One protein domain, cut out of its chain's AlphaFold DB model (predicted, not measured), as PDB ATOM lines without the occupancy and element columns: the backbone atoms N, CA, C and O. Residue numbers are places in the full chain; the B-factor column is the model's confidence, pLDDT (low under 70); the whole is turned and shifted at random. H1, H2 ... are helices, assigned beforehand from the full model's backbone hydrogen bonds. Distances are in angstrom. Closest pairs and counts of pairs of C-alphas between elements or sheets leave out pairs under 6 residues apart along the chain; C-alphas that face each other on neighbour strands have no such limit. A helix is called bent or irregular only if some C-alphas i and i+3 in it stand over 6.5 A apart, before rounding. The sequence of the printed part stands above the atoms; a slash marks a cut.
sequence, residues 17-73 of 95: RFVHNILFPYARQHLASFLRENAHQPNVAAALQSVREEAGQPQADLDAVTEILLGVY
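What this domain is: This is residues 17 to 73 of the 95 residues of the protein "Predicted enolase-phosphatase" of Enterobacter agglomerans (UniProt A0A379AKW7). A long kinked helix, H1, makes the long axis; H3 folds back beside its residues 28 to 36, and H2 stands steeply to both near H1's later end. The 57 printed residues hold three named helices, H1, H2, H3 in order, and no named strand: all helix. The whole is only just compact, close to loose (radius of gyration of the C-alphas 11.8 A), and elongated, 35 by 23 by 16 A.

Where its parts are: H1, residues 17 to 38, starts at C-alpha 17 (236.093, 233.900, 180.916) and spans 28.7 A; it is irregular, C-alphas 29 and 32 being 7.5 A apart, with a kink of 52 degrees near residue 32. H2 is residues 42 to 54, 18.5 A. H3, residues 62 to 72, 15.5 A, ends at C-alpha 72 (224.986, 246.097, 188.631).

How they stand to each other: H1 touches H3 with residues 28 to 36 alone, closest C-alphas Ala 32 and Thr 66, 6.2 A, at a shallow tilt of 6 degrees, opposite ways. H2 only just touches H3, with 3 pairs of C-alphas within 8 A, by residues 48 to 52 alone, closest C-alphas Arg 52 and Val 65, 6.8 A. H1 and H2 are close but not clearly touching, closest C-alphas Asn 38 and Val 44, 6.6 A. Every O i to N i+4 pair is within hydrogen-bond range in H2 and H3, and 14 of 18 in H1.

The domain as a whole: The printed part has no cut; the link H1 to H2 is tight, H2 to H3 short. Residues 17, 72 and 73 have pLDDT under 70.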
ATOM      1  N   ARG A  17     235.048 233.133 180.235       68.94
ATOM      2  CA  ARG A  17     236.093 233.900 180.916       68.94
ATOM      3  C   ARG A  17     236.391 235.234 180.237       68.94
ATOM      4  O   ARG A  17     236.790 236.157 180.933       68.94
ATOM      5  N   PHE A  18     236.214 235.374 178.922       74.38
ATOM      6  CA  PHE A  18     236.448 236.644 178.227       74.38
ATOM      7  C   PHE A  18     235.478 237.726 178.712       74.38
ATOM      8  O   PHE A  18     235.894 238.840 179.032       74.38
ATOM      9  N   VAL A  19     234.191 237.400 178.836       76.12
ATOM     10  CA  VAL A  19     233.179 238.373 179.259       76.12
ATOM     11  C   VAL A  19     233.428 238.820 180.702       76.12
ATOM     12  O   VAL A  19     233.522 240.019 180.979       76.12
ATOM     13  N   HIS A  20     233.658 237.868 181.612       76.25
ATOM     14  CA  HIS A  20     233.882 238.177 183.027       76.25
ATOM     15  C   HIS A  20     235.249 238.794 183.337       76.25
ATOM     16  O   HIS A  20     235.330 239.675 184.195       76.25
ATOM     17  N   ASN A  21     236.313 238.363 182.652       78.50
ATOM     18  CA  ASN A  21     237.683 238.773 182.980       78.50
ATOM     19  C   ASN A  21     238.204 239.911 182.103       78.50
ATOM     20  O   ASN A  21     239.236 240.488 182.437       78.50
ATOM     21  N   ILE A  22     237.532 240.232 180.993       83.44
ATOM     22  CA  ILE A  22     237.982 241.278 180.066       83.44
ATOM     23  C   ILE A  22     236.872 242.296 179.822       83.44
ATOM     24  O   ILE A  22     237.048 243.464 180.170       83.44
ATOM     25  N   LEU A  23     235.721 241.877 179.287       81.38
ATOM     26  CA  LEU A  23     234.696 242.826 178.840       81.38
ATOM     27  C   LEU A  23     234.096 243.638 179.996       81.38
ATOM     28  O   LEU A  23     234.078 244.866 179.932       81.38
ATOM     29  N   PHE A  24     233.648 242.985 181.073       83.38
ATOM     30  CA  PHE A  24     233.094 243.706 182.222       83.38
ATOM     31  C   PHE A  24     234.133 244.561 182.966       83.38
ATOM     32  O   PHE A  24     233.806 245.697 183.316       83.38
ATOM     33  N   PRO A  25     235.378 244.098 183.211       87.38
ATOM     34  CA  PRO A  25     236.429 244.958 183.753       87.38
ATOM     35  C   PRO A  25     236.689 246.203 182.905       87.38
ATOM     36  O   PRO A  25     236.748 247.295 183.464       87.38
ATOM     37  N   TYR A  26     236.771 246.053 181.582       89.00
ATOM     38  CA  TYR A  26     236.925 247.179 180.665       89.00
ATOM     39  C   TYR A  26     235.734 248.142 180.766       89.00
ATOM     40  O   TYR A  26     235.916 249.336 180.994       89.00
ATOM     41  N   ALA A  27     234.503 247.629 180.679       87.50
ATOM     42  CA  ALA A  27     233.300 248.452 180.776       87.50
ATOM     43  C   ALA A  27     233.279 249.263 182.080       87.50
ATOM     44  O   ALA A  27     233.115 250.476 182.033       87.50
ATOM     45  N   ARG A  28     233.551 248.639 183.234       87.06
ATOM     46  CA  ARG A  28     233.610 249.340 184.531       87.06
ATOM     47  C   ARG A  28     234.630 250.478 184.557       87.06
ATOM     48  O   ARG A  28     234.348 251.523 185.133       87.06
ATOM     49  N   GLN A  29     235.797 250.289 183.941       90.56
ATOM     50  CA  GLN A  29     236.854 251.304 183.911       90.56
ATOM     51  C   GLN A  29     236.494 252.509 183.034       90.56
ATOM     52  O   GLN A  29     236.895 253.629 183.345       90.56
ATOM     53  N   HIS A  30     235.735 252.296 181.957       92.44
ATOM     54  CA  HIS A  30     235.502 253.321 180.936       92.44
ATOM     55  C   HIS A  30     234.086 253.919 180.937       92.44
ATOM     56  O   HIS A  30     233.897 255.016 180.407       92.44
ATOM     57  N   LEU A  31     233.101 253.254 181.552       92.00
ATOM     58  CA  LEU A  31     231.683 253.623 181.472       92.00
ATOM     59  C   LEU A  31     231.415 255.056 181.943       92.00
ATOM     60  O   LEU A  31     230.753 255.812 181.238       92.00
ATOM     61  N   ALA A  32     231.962 255.459 183.090       92.25
ATOM     62  CA  ALA A  32     231.712 256.792 183.637       92.25
ATOM     63  C   ALA A  32     232.222 257.916 182.714       92.25
ATOM     64  O   ALA A  32     231.534 258.917 182.525       92.25
ATOM     65  N   SER A  33     233.410 257.761 182.111       94.44
ATOM     66  CA  SER A  33     233.934 258.751 181.151       94.44
ATOM     67  C   SER A  33     233.079 258.782 179.890       94.44
ATOM     68  O   SER A  33     232.632 259.846 179.466       94.44
ATOM     69  N   PHE A  34     232.771 257.599 179.350       95.25
ATOM     70  CA  PHE A  34     231.951 257.465 178.154       95.25
ATOM     71  C   PHE A  34     230.585 258.139 178.324       95.25
ATOM     72  O   PHE A  34     230.162 258.894 177.451       95.25
ATOM     73  N   LEU A  35     229.900 257.923 179.448       94.94
ATOM     74  CA  LEU A  35     228.591 258.528 179.689       94.94
ATOM     75  C   LEU A  35     228.668 260.055 179.789       94.94
ATOM     76  O   LEU A  35     227.848 260.730 179.175       94.94
ATOM     77  N   ARG A  36     229.669 260.617 180.476       94.69
ATOM     78  CA  ARG A  36     229.840 262.082 180.550       94.69
ATOM     79  C   ARG A  36     230.058 262.713 179.180       94.69
ATOM     80  O   ARG A  36     229.492 263.761 178.888       94.69
ATOM     81  N   GLU A  37     230.851 262.063 178.339       96.25
ATOM     82  CA  GLU A  37     231.175 262.560 177.002       96.25
ATOM     83  C   GLU A  37     230.010 262.390 176.020       96.25
ATOM     84  O   GLU A  37     229.825 263.227 175.140       96.25
ATOM     85  N   ASN A  38     229.201 261.337 176.168       96.19
ATOM     86  CA  ASN A  38     228.246 260.915 175.141       96.19
ATOM     87  C   ASN A  38     226.769 261.014 175.567       96.19
ATOM     88  O   ASN A  38     225.902 260.736 174.744       96.19
ATOM     89  N   ALA A  39     226.445 261.451 176.791       94.12
ATOM     90  CA  ALA A  39     225.063 261.519 177.300       94.12
ATOM     91  C   ALA A  39     224.099 262.346 176.434       94.12
ATOM     92  O   ALA A  39     222.897 262.104 176.447       94.12
ATOM     93  N   HIS A  40     224.615 263.318 175.680       93.88
ATOM     94  CA  HIS A  40     223.825 264.160 174.784       93.88
ATOM     95  C   HIS A  40     223.453 263.463 173.465       93.88
ATOM     96  O   HIS A  40     222.598 263.953 172.729       93.88
ATOM     97  N   GLN A  41     224.095 262.338 173.135       97.00
ATOM     98  CA  GLN A  41     223.762 261.587 171.932       97.00
ATOM     99  C   GLN A  41     222.381 260.942 172.094       97.00
ATOM    100  O   GLN A  41     222.140 260.303 173.120       97.00
ATOM    101  N   PRO A  42     221.492 261.019 171.086       94.56
ATOM    102  CA  PRO A  42     220.111 260.547 171.212       94.56
ATOM    103  C   PRO A  42     219.987 259.100 171.702       94.56
ATOM    104  O   PRO A  42     219.174 258.807 172.573       94.56
ATOM    105  N   ASN A  43     220.839 258.206 171.192       93.00
ATOM    106  CA  ASN A  43     220.814 256.791 171.562       93.00
ATOM    107  C   ASN A  43     221.255 256.567 173.016       93.00
ATOM    108  O   ASN A  43     220.672 255.746 173.720       93.00
ATOM    109  N   VAL A  44     222.261 257.314 173.481       93.38
ATOM    110  CA  VAL A  44     222.748 257.227 174.865       93.38
ATOM    111  C   VAL A  44     221.728 257.844 175.819       93.38
ATOM    112  O   VAL A  44     221.423 257.249 176.846       93.38
ATOM    113  N   ALA A  45     221.138 258.986 175.462       94.31
ATOM    114  CA  ALA A  45     220.079 259.624 176.238       94.31
ATOM    115  C   ALA A  45     218.857 258.708 176.413       94.31
ATOM    116  O   ALA A  45     218.334 258.593 177.521       94.31
ATOM    117  N   ALA A  46     218.439 258.018 175.344       94.69
ATOM    118  CA  ALA A  46     217.355 257.042 175.392       94.69
ATOM    119  C   ALA A  46     217.696 255.854 176.305       94.69
ATOM    120  O   ALA A  46     216.897 255.502 177.167       94.69
ATOM    121  N   ALA A  47     218.903 255.293 176.184       93.81
ATOM    122  CA  ALA A  47     219.347 254.204 177.053       93.81
ATOM    123  C   ALA A  47     219.401 254.627 178.532       93.81
ATOM    124  O   ALA A  47     218.907 253.909 179.397       93.81
ATOM    125  N   LEU A  48     219.933 255.819 178.829       95.12
ATOM    126  CA  LEU A  48     219.940 256.380 180.183       95.12
ATOM    127  C   LEU A  48     218.520 256.534 180.735       95.12
ATOM    128  O   LEU A  48     218.291 256.279 181.914       95.12
ATOM    129  N   GLN A  49     217.564 256.931 179.894       94.62
ATOM    130  CA  GLN A  49     216.166 257.041 180.294       94.62
ATOM    131  C   GLN A  49     215.549 255.678 180.628       94.62
ATOM    132  O   GLN A  49     214.902 255.554 181.666       94.62
ATOM    133  N   SER A  50     215.815 254.645 179.828       93.31
ATOM    134  CA  SER A  50     215.373 253.279 180.137       93.31
ATOM    135  C   SER A  50     215.936 252.782 181.471       93.31
ATOM    136  O   SER A  50     215.197 252.206 182.264       93.31
ATOM    137  N   VAL A  51     217.206 253.077 181.774       92.94
ATOM    138  CA  VAL A  51     217.812 252.717 183.069       92.94
ATOM    139  C   VAL A  51     217.102 253.416 184.230       92.94
ATOM    140  O   VAL A  51     216.836 252.785 185.251       92.94
ATOM    141  N   ARG A  52     216.754 254.703 184.090       93.44
ATOM    142  CA  ARG A  52     215.992 255.436 185.117       93.44
ATOM    143  C   ARG A  52     214.629 254.808 185.380       93.44
ATOM    144  O   ARG A  52     214.215 254.707 186.532       93.44
ATOM    145  N   GLU A  53     213.931 254.420 184.319       93.62
ATOM    146  CA  GLU A  53     212.606 253.806 184.401       93.62
ATOM    147  C   GLU A  53     212.671 252.426 185.056       93.62
ATOM    148  O   GLU A  53     211.918 252.162 185.994       93.62
ATOM    149  N   GLU A  54     213.615 251.584 184.636       89.88
ATOM    150  CA  GLU A  54     213.811 250.241 185.188       89.88
ATOM    151  C   GLU A  54     214.258 250.276 186.657       89.88
ATOM    152  O   GLU A  54     213.792 249.482 187.473       89.88
ATOM    153  N   ALA A  55     215.090 251.252 187.028       88.12
ATOM    154  CA  ALA A  55     215.496 251.477 188.413       88.12
ATOM    155  C   ALA A  55     214.405 252.137 189.281       88.12
ATOM    156  O   ALA A  55     214.603 252.296 190.488       88.12
ATOM    157  N   GLY A  56     213.279 252.567 188.695       92.25
ATOM    158  CA  GLY A  56     212.222 253.298 189.400       92.25
ATOM    159  C   GLY A  56     212.636 254.700 189.867       92.25
ATOM    160  O   GLY A  56     212.038 255.242 190.796       92.25
ATOM    161  N   GLN A  57     213.656 255.296 189.243       92.19
ATOM    162  CA  GLN A  57     214.233 256.596 189.601       92.19
ATOM    163  C   GLN A  57     214.213 257.566 188.403       92.19
ATOM    164  O   GLN A  57     215.264 257.925 187.867       92.19
ATOM    165  N   PRO A  58     213.032 258.056 187.977       91.50
ATOM    166  CA  PRO A  58     212.880 258.864 186.760       91.50
ATOM    167  C   PRO A  58     213.616 260.211 186.794       91.50
ATOM    168  O   PRO A  58     213.851 260.802 185.745       91.50
ATOM    169  N   GLN A  59     213.969 260.704 187.984       92.38
ATOM    170  CA  GLN A  59     214.671 261.977 188.188       92.38
ATOM    171  C   GLN A  59     216.156 261.794 188.540       92.38
ATOM    172  O   GLN A  59     216.810 262.768 188.903       92.38
ATOM    173  N   ALA A  60     216.692 260.568 188.468       92.25
ATOM    174  CA  ALA A  60     218.104 260.327 188.745       92.25
ATOM    175  C   ALA A  60     218.988 261.106 187.761       92.25
ATOM    176  O   ALA A  60     218.791 261.062 186.539       92.25
ATOM    177  N   ASP A  61     219.975 261.814 188.298       95.19
ATOM    178  CA  ASP A  61     220.978 262.498 187.496       95.19
ATOM    179  C   ASP A  61     221.965 261.500 186.862       95.19
ATOM    180  O   ASP A  61     221.867 260.281 187.024       95.19
ATOM    181  N   LEU A  62     222.889 262.013 186.048       93.94
ATOM    182  CA  LEU A  62     223.825 261.164 185.313       93.94
ATOM    183  C   LEU A  62     224.743 260.363 186.244       93.94
ATOM    184  O   LEU A  62     225.054 259.213 185.935       93.94
ATOM    185  N   ASP A  63     225.160 260.946 187.368       93.12
ATOM    186  CA  ASP A  63     226.043 260.278 188.323       93.12
ATOM    187  C   ASP A  63     225.290 259.158 189.053       93.12
ATOM    188  O   ASP A  63     225.788 258.037 189.114       93.12
ATOM    189  N   ALA A  64     224.047 259.392 189.486       92.06
ATOM    190  CA  ALA A  64     223.195 258.361 190.075       92.06
ATOM    191  C   ALA A  64     222.919 257.205 189.099       92.06
ATOM    192  O   ALA A  64     223.016 256.038 189.477       92.06
ATOM    193  N   VAL A  65     222.633 257.501 187.825       93.00
ATOM    194  CA  VAL A  65     222.460 256.462 186.792       93.00
ATOM    195  C   VAL A  65     223.765 255.699 186.538       93.00
ATOM    196  O   VAL A  65     223.744 254.483 186.348       93.00
ATOM    197  N   THR A  66     224.908 256.383 186.576       92.62
ATOM    198  CA  THR A  66     226.227 255.749 186.442       92.62
ATOM    199  C   THR A  66     226.500 254.799 187.609       92.62
ATOM    200  O   THR A  66     226.933 253.672 187.376       92.62
ATOM    201  N   GLU A  67     226.183 255.198 188.840       90.81
ATOM    202  CA  GLU A  67     226.306 254.340 190.024       90.81
ATOM    203  C   GLU A  67     225.353 253.144 189.978       90.81
ATOM    204  O   GLU A  67     225.758 252.036 190.324       90.81
ATOM    205  N   ILE A  68     224.119 253.315 189.491       89.44
ATOM    206  CA  ILE A  68     223.190 252.197 189.262       89.44
ATOM    207  C   ILE A  68     223.823 251.178 188.307       89.44
ATOM    208  O   ILE A  68     223.890 249.989 188.622       89.44
ATOM    209  N   LEU A  69     224.342 251.641 187.165       89.50
ATOM    210  CA  LEU A  69     224.983 250.772 186.182       89.50
ATOM    211  C   LEU A  69     226.228 250.088 186.760       89.50
ATOM    212  O   LEU A  69     226.387 248.883 186.605       89.50
ATOM    213  N   LEU A  70     227.095 250.812 187.470       86.94
ATOM    214  CA  LEU A  70     228.302 250.237 188.076       86.94
ATOM    215  C   LEU A  70     227.989 249.281 189.234       86.94
ATOM    216  O   LEU A  70     228.672 248.264 189.379       86.94
ATOM    217  N   GLY A  71     226.937 249.551 190.008       78.75
ATOM    218  CA  GLY A  71     226.436 248.688 191.077       78.75
ATOM    219  C   GLY A  71     225.930 247.344 190.554       78.75
ATOM    220  O   GLY A  71     226.194 246.306 191.166       78.75
ATOM    221  N   VAL A  72     225.321 247.331 189.364       63.34
ATOM    222  CA  VAL A  72     224.986 246.097 188.631       63.34
ATOM    223  C   VAL A  72     226.239 245.306 188.237       63.34
ATOM    224  O   VAL A  72     226.149 244.101 188.052       63.34
ATOM    225  N   TYR A  73     227.433 245.898 188.185       59.19
ATOM    226  CA  TYR A  73     228.681 245.194 187.851       59.19
ATOM    227  C   TYR A  73     229.620 244.962 189.051       59.19
ATOM    228  O   TYR A  73     230.754 244.515 188.844       59.19
TER     229      TYR A  73